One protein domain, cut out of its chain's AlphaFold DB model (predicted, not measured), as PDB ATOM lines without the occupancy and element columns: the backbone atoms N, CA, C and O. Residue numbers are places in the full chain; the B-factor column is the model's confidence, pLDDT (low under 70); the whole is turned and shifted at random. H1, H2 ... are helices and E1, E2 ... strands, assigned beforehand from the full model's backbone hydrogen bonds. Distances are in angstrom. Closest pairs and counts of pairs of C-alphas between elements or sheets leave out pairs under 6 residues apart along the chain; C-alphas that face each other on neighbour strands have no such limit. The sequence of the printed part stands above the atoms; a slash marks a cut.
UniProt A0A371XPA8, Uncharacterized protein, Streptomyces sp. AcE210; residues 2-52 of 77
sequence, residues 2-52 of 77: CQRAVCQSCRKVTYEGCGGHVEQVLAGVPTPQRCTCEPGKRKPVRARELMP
ATOM      1  N   CYS A   2      -8.928  49.845 -40.575       84.19
ATOM      2  CA  CYS A   2      -8.848  50.005 -39.119       84.19
ATOM      3  C   CYS A   2     -10.096  50.731 -38.609       84.19
ATOM      4  O   CYS A   2     -10.495  51.733 -39.197       84.19
ATOM      5  N   GLN A   3     -10.705  50.236 -37.534       81.19
ATOM      6  CA  GLN A   3     -11.924  50.816 -36.968       81.19
ATOM      7  C   GLN A   3     -11.904  50.796 -35.437       81.19
ATOM      8  O   GLN A   3     -11.159  50.028 -34.823       81.19
ATOM      9  N   ARG A   4     -12.736  51.647 -34.825       86.62
ATOM     10  CA  ARG A   4     -12.980  51.656 -33.375       86.62
ATOM     11  C   ARG A   4     -13.853  50.455 -33.008       86.62
ATOM     12  O   ARG A   4     -14.856  50.199 -33.668       86.62
ATOM     13  N   ALA A   5     -13.490  49.755 -31.945       86.38
ATOM     14  CA  ALA A   5     -14.235  48.629 -31.394       86.38
ATOM     15  C   ALA A   5     -14.273  48.730 -29.864       86.38
ATOM     16  O   ALA A   5     -13.549  49.523 -29.261       86.38
ATOM     17  N   VAL A   6     -15.110  47.927 -29.214       88.06
ATOM     18  CA  VAL A   6     -15.149  47.846 -27.747       88.06
ATOM     19  C   VAL A   6     -14.595  46.495 -27.328       88.06
ATOM     20  O   VAL A   6     -14.980  45.466 -27.871       88.06
ATOM     21  N   CYS A   7     -13.665  46.475 -26.379       88.00
ATOM     22  CA  CYS A   7     -13.132  45.221 -25.863       88.00
ATOM     23  C   CYS A   7     -14.204  44.510 -25.028       88.00
ATOM     24  O   CYS A   7     -14.686  45.077 -24.053       88.00
ATOM     25  N   GLN A   8     -14.542  43.262 -25.346       84.25
ATOM     26  CA  GLN A   8     -15.513  42.475 -24.579       84.25
ATOM     27  C   GLN A   8     -15.054  42.236 -23.133       84.25
ATOM     28  O   GLN A   8     -15.870  42.202 -22.219       84.25
ATOM     29  N   SER A   9     -13.742  42.095 -22.920       84.88
ATOM     30  CA  SER A   9     -13.170  41.727 -21.620       84.88
ATOM     31  C   SER A   9     -13.151  42.879 -20.618       84.88
ATOM     32  O   SER A   9     -13.411  42.665 -19.441       84.88
ATOM     33  N   CYS A  10     -12.847  44.103 -21.062       88.38
ATOM     34  CA  CYS A  10     -12.742  45.271 -20.177       88.38
ATOM     35  C   CYS A  10     -13.770  46.372 -20.467       88.38
ATOM     36  O   CYS A  10     -13.819  47.358 -19.738       88.38
ATOM     37  N   ARG A  11     -14.581  46.222 -21.522       86.38
ATOM     38  CA  ARG A  11     -15.593  47.189 -21.984       86.38
ATOM     39  C   ARG A  11     -15.048  48.587 -22.300       86.38
ATOM     40  O   ARG A  11     -15.801  49.552 -22.359       86.38
ATOM     41  N   LYS A  12     -13.738  48.694 -22.537       89.19
ATOM     42  CA  LYS A  12     -13.059  49.930 -22.948       89.19
ATOM     43  C   LYS A  12     -12.935  50.029 -24.465       89.19
ATOM     44  O   LYS A  12     -13.006  49.019 -25.171       89.19
ATOM     45  N   VAL A  13     -12.695  51.242 -24.955       89.19
ATOM     46  CA  VAL A  13     -12.496  51.513 -26.379       89.19
ATOM     47  C   VAL A  13     -11.159  50.927 -26.822       89.19
ATOM     48  O   VAL A  13     -10.108  51.193 -26.240       89.19
ATOM     49  N   THR A  14     -11.204  50.108 -27.860       88.94
ATOM     50  CA  THR A  14     -10.050  49.497 -28.515       88.94
ATOM     51  C   THR A  14     -10.127  49.761 -30.019       88.94
ATOM     52  O   THR A  14     -11.096  50.320 -30.530       88.94
ATOM     53  N   TYR A  15      -9.090  49.375 -30.744       87.00
ATOM     54  CA  TYR A  15      -9.106  49.335 -32.198       87.00
ATOM     55  C   TYR A  15      -9.153  47.886 -32.677       87.00
ATOM     56  O   TYR A  15      -8.763  46.966 -31.953       87.00
ATOM     57  N   GLU A  16      -9.600  47.704 -33.912       85.12
ATOM     58  CA  GLU A  16      -9.528  46.440 -34.632       85.12
ATOM     59  C   GLU A  16      -9.014  46.703 -36.057       85.12
ATOM     60  O   GLU A  16      -9.426  47.674 -36.703       85.12
ATOM     61  N   GLY A  17      -8.072  45.882 -36.530       80.25
ATOM     62  CA  GLY A  17      -7.436  46.019 -37.843       80.25
ATOM     63  C   GLY A  17      -5.913  45.872 -37.805       80.25
ATOM     64  O   GLY A  17      -5.345  45.356 -36.851       80.25
ATOM     65  N   CYS A  18      -5.245  46.353 -38.854       79.12
ATOM     66  CA  CYS A  18      -3.813  46.155 -39.114       79.12
ATOM     67  C   CYS A  18      -2.848  46.975 -38.232       79.12
ATOM     68  O   CYS A  18      -1.647  46.935 -38.461       79.12
ATOM     69  N   GLY A  19      -3.329  47.733 -37.240       78.25
ATOM     70  CA  GLY A  19      -2.467  48.428 -36.269       78.25
ATOM     71  C   GLY A  19      -1.721  49.670 -36.788       78.25
ATOM     72  O   GLY A  19      -1.269  50.478 -35.988       78.25
ATOM     73  N   GLY A  20      -1.650  49.891 -38.104       84.12
ATOM     74  CA  GLY A  20      -0.969  51.060 -38.685       84.12
ATOM     75  C   GLY A  20      -1.676  52.404 -38.466       84.12
ATOM     76  O   GLY A  20      -1.069  53.449 -38.640       84.12
ATOM     77  N   HIS A  21      -2.950  52.395 -38.061       86.38
ATOM     78  CA  HIS A  21      -3.752  53.612 -37.865       86.38
ATOM     79  C   HIS A  21      -4.289  53.753 -36.434       86.38
ATOM     80  O   HIS A  21      -5.346  54.343 -36.222       86.38
ATOM     81  N   VAL A  22      -3.606  53.185 -35.437       84.69
ATOM     82  CA  VAL A  22      -4.092  53.149 -34.042       84.69
ATOM     83  C   VAL A  22      -4.277  54.543 -33.459       84.69
ATOM     84  O   VAL A  22      -5.335  54.818 -32.899       84.69
ATOM     85  N   GLU A  23      -3.303  55.431 -33.651       83.88
ATOM     86  CA  GLU A  23      -3.366  56.803 -33.134       83.88
ATOM     87  C   GLU A  23      -4.549  57.578 -33.719       83.88
ATOM     88  O   GLU A  23      -5.297  58.226 -32.992       83.88
ATOM     89  N   GLN A  24      -4.794  57.426 -35.021       86.62
ATOM     90  CA  GLN A  24      -5.908  58.081 -35.702       86.62
ATOM     91  C   GLN A  24      -7.261  57.476 -35.295       86.62
ATOM     92  O   GLN A  24      -8.246  58.188 -35.098       86.62
ATOM     93  N   VAL A  25      -7.315  56.155 -35.102       86.50
ATOM     94  CA  VAL A  25      -8.512  55.459 -34.617       86.50
ATOM     95  C   VAL A  25      -8.822  55.840 -33.169       86.50
ATOM     96  O   VAL A  25      -9.990  56.012 -32.839       86.50
ATOM     97  N   LEU A  26      -7.821  56.026 -32.313       86.81
ATOM     98  CA  LEU A  26      -7.997  56.413 -30.910       86.81
ATOM     99  C   LEU A  26      -7.940  57.933 -30.677       86.81
ATOM    100  O   LEU A  26      -7.996  58.376 -29.527       86.81
ATOM    101  N   ALA A  27      -7.881  58.741 -31.737       88.00
ATOM    102  CA  ALA A  27      -7.908  60.195 -31.638       88.00
ATOM    103  C   ALA A  27      -9.191  60.668 -30.927       88.00
ATOM    104  O   ALA A  27     -10.305  60.313 -31.322       88.00
ATOM    105  N   GLY A  28      -9.028  61.444 -29.850       86.06
ATOM    106  CA  GLY A  28     -10.125  61.924 -29.000       86.06
ATOM    107  C   GLY A  28     -10.592  60.947 -27.912       86.06
ATOM    108  O   GLY A  28     -11.455  61.308 -27.119       86.06
ATOM    109  N   VAL A  29     -10.026  59.736 -27.825       85.75
ATOM    110  CA  VAL A  29     -10.317  58.808 -26.722       85.75
ATOM    111  C   VAL A  29      -9.401  59.138 -25.535       85.75
ATOM    112  O   VAL A  29      -8.176  58.996 -25.669       85.75
ATOM    113  N   PRO A  30      -9.941  59.543 -24.373       85.94
ATOM    114  CA  PRO A  30      -9.140  59.822 -23.188       85.94
ATOM    115  C   PRO A  30      -8.514  58.534 -22.638       85.94
ATOM    116  O   PRO A  30      -9.121  57.464 -22.680       85.94
ATOM    117  N   THR A  31      -7.302  58.633 -22.087       84.81
ATOM    118  CA  THR A  31      -6.522  57.520 -21.513       84.81
ATOM    119  C   THR A  31      -7.331  56.542 -20.644       84.81
ATOM    120  O   THR A  31      -7.219  55.339 -20.880       84.81
ATOM    121  N   PRO A  32      -8.201  56.979 -19.703       86.88
ATOM    122  CA  PRO A  32      -8.994  56.052 -18.886       86.88
ATOM    123  C   PRO A  32      -9.963  55.172 -19.691       86.88
ATOM    124  O   PRO A  32     -10.305  54.074 -19.241       86.88
ATOM    125  N   GLN A  33     -10.389  55.623 -20.873       86.88
ATOM    126  CA  GLN A  33     -11.317  54.912 -21.751       86.88
ATOM    127  C   GLN A  33     -10.612  54.027 -22.786       86.88
ATOM    128  O   GLN A  33     -11.285  53.263 -23.479       86.88
ATOM    129  N   ARG A  34      -9.276  54.083 -22.883       88.88
ATOM    130  CA  ARG A  34      -8.491  53.220 -23.774       88.88
ATOM    131  C   ARG A  34      -8.325  51.829 -23.169       88.88
ATOM    132  O   ARG A  34      -8.097  51.663 -21.971       88.88
ATOM    133  N   CYS A  35      -8.447  50.811 -24.009       89.00
ATOM    134  CA  CYS A  35      -8.189  49.431 -23.634       89.00
ATOM    135  C   CYS A  35      -6.687  49.213 -23.413       89.00
ATOM    136  O   CYS A  35      -5.883  49.441 -24.313       89.00
ATOM    137  N   THR A  36      -6.327  48.724 -22.229       86.81
ATOM    138  CA  THR A  36      -4.952  48.371 -21.843       86.81
ATOM    139  C   THR A  36      -4.719  46.859 -21.787       86.81
ATOM    140  O   THR A  36      -3.674  46.412 -21.332       86.81
ATOM    141  N   CYS A  37      -5.679  46.045 -22.236       84.88
ATOM    142  CA  CYS A  37      -5.540  44.589 -22.226       84.88
ATOM    143  C   CYS A  37      -4.411  44.121 -23.161       84.88
ATOM    144  O   CYS A  37      -4.123  44.745 -24.181       84.88
ATOM    145  N   GLU A  38      -3.806  42.978 -22.865       82.69
ATOM    146  CA  GLU A  38      -2.808  42.353 -23.738       82.69
ATOM    147  C   GLU A  38      -3.443  41.914 -25.071       82.69
ATOM    148  O   GLU A  38      -4.589  41.456 -25.047       82.69
ATOM    149  N   PRO A  39      -2.774  42.054 -26.236       72.31
ATOM    150  CA  PRO A  39      -3.360  41.759 -27.550       72.31
ATOM    151  C   PRO A  39      -4.025  40.377 -27.651       72.31
ATOM    152  O   PRO A  39      -5.104  40.287 -28.228       72.31
ATOM    153  N   GLY A  40      -3.482  39.336 -27.007       73.12
ATOM    154  CA  GLY A  40      -4.084  37.993 -26.990       73.12
ATOM    155  C   GLY A  40      -5.387  37.867 -26.186       73.12
ATOM    156  O   GLY A  40      -6.139  36.913 -26.371       73.12
ATOM    157  N   LYS A  41      -5.692  38.832 -25.308       72.62
ATOM    158  CA  LYS A  41      -6.943  38.883 -24.530       72.62
ATOM    159  C   LYS A  41      -7.928  39.939 -25.025       72.62
ATOM    160  O   LYS A  41      -9.037  40.019 -24.501       72.62
ATOM    161  N   ARG A  42      -7.576  40.741 -26.035       77.00
ATOM    162  CA  ARG A  42      -8.523  41.687 -26.639       77.00
ATOM    163  C   ARG A  42      -9.469  40.896 -27.532       77.00
ATOM    164  O   ARG A  42      -9.080  40.436 -28.597       77.00
ATOM    165  N   LYS A  43     -10.726  40.767 -27.114       76.94
ATOM    166  CA  LYS A  43     -11.826  40.372 -28.002       76.94
ATOM    167  C   LYS A  43     -12.583  41.639 -28.395       76.94
ATOM    168  O   LYS A  43     -13.476  42.047 -27.651       76.94
ATOM    169  N   PRO A  44     -12.166  42.350 -29.456       77.25
ATOM    170  CA  PRO A  44     -12.907  43.503 -29.936       77.25
ATOM    171  C   PRO A  44     -14.262  43.033 -30.461       77.25
ATOM    172  O   PRO A  44     -14.358  42.076 -31.223       77.25
ATOM    173  N   VAL A  45     -15.317  43.695 -30.011       74.81
ATOM    174  CA  VAL A  45     -16.658  43.546 -30.559       74.81
ATOM    175  C   VAL A  45     -16.928  44.800 -31.365       74.81
ATOM    176  O   VAL A  45     -16.822  45.928 -30.865       74.81
ATOM    177  N   ARG A  46     -17.247  44.606 -32.641       69.44
ATOM    178  CA  ARG A  46     -17.656  45.701 -33.515       69.44
ATOM    179  C   ARG A  46     -19.049  46.150 -33.092       69.44
ATOM    180  O   ARG A  46     -19.908  45.324 -32.803       69.44
ATOM    181  N   ALA A  47     -19.311  47.456 -33.118       61.66
ATOM    182  CA  ALA A  47     -20.653  47.981 -32.839       61.66
ATOM    183  C   ALA A  47     -21.718  47.356 -33.766       61.66
ATOM    184  O   ALA A  47     -22.845  47.125 -33.352       61.66
ATOM    185  N   ARG A  48     -21.320  46.991 -34.993       58.56
ATOM    186  CA  ARG A  48     -22.166  46.311 -35.986       58.56
ATOM    187  C   ARG A  48     -22.383  44.810 -35.742       58.56
ATOM    188  O   ARG A  48     -23.118  44.183 -36.484       58.56
ATOM    189  N   GLU A  49     -21.705  44.240 -34.751       59.25
ATOM    190  CA  GLU A  49     -21.943  42.875 -34.259       59.25
ATOM    191  C   GLU A  49     -22.958  42.893 -33.103       59.25
ATOM    192  O   GLU A  49     -23.748  41.974 -32.938       59.25
ATOM    193  N   LEU A  50     -22.964  43.977 -32.315       57.41
ATOM    194  CA  LEU A  50     -23.939  44.227 -31.243       57.41
ATOM    195  C   LEU A  50     -25.267  44.786 -31.768       57.41
ATOM    196  O   LEU A  50     -26.305  44.594 -31.142       57.41
ATOM    197  N   MET A  51     -25.240  45.472 -32.910       51.44
ATOM    198  CA  MET A  51     -26.428  45.883 -33.649       51.44
ATOM    199  C   MET A  51     -26.480  45.074 -34.945       51.44
ATOM    200  O   MET A  51     -25.616  45.299 -35.795       51.44
ATOM    201  N   PRO A  52     -27.458  44.162 -35.129       65.06
ATOM    202  CA  PRO A  52     -27.642  43.501 -36.415       65.06
ATOM    203  C   PRO A  52     -27.785  44.573 -37.508       65.06
ATOM    204  O   PRO A  52     -28.273  45.674 -37.218       65.06
TER     205      PRO A  52
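Overview. This is residues 2 to 52 of the 77 residues of an uncharacterized protein of Streptomyces sp. AcE210 (UniProt A0A371XPA8). With little regular structure, this is a small strand hairpin, E1 and E2, in a body mostly of loops, with short helices H1 towards one end and H2 towards the other. Residues 44 to 45 pair antiparallel with residues 6 to 7 of E1. The printed part has 51 residues, 17 in named elements, ordered E1, E2, H1, H2; the class is mixed. It is compact, with radius of gyration 10.3 A of the C-alphas, spanning 27 by 20 by 18 A.

Arrangement. E1, residues 3 to 7, and E2, residues 13 to 16, are an antiparallel hairpin; N 5 and O 14, 2.8 A apart, are within hydrogen-bond range. The closest C-alphas of E2 and H1, residues 22 to 25, are those of Tyr 15 and Val 22, 6.6 A apart. The closest C-alphas of E1 and H2, residues 47 to 50, are those of Ala 5 and Ala 47, 6.6 A apart. H2 is apart from E2 and H1. Both helices are too short for O i to N i+4 pairs; each one's single O i to N i+3 pair is within range.

Along the chain. E1 begins at C-alpha 3 (-11.924, 50.816, -36.968) and measures 12.5 A, E2 10.1 A, H1 5.0 A; H2, 5.2 A, ends at C-alpha 50 (-23.939, 44.227, -31.243).

Size, cuts and confidence. The printed part has no cut. The H1 to H2 link is long. Residues 46 to 52 have pLDDT under 70.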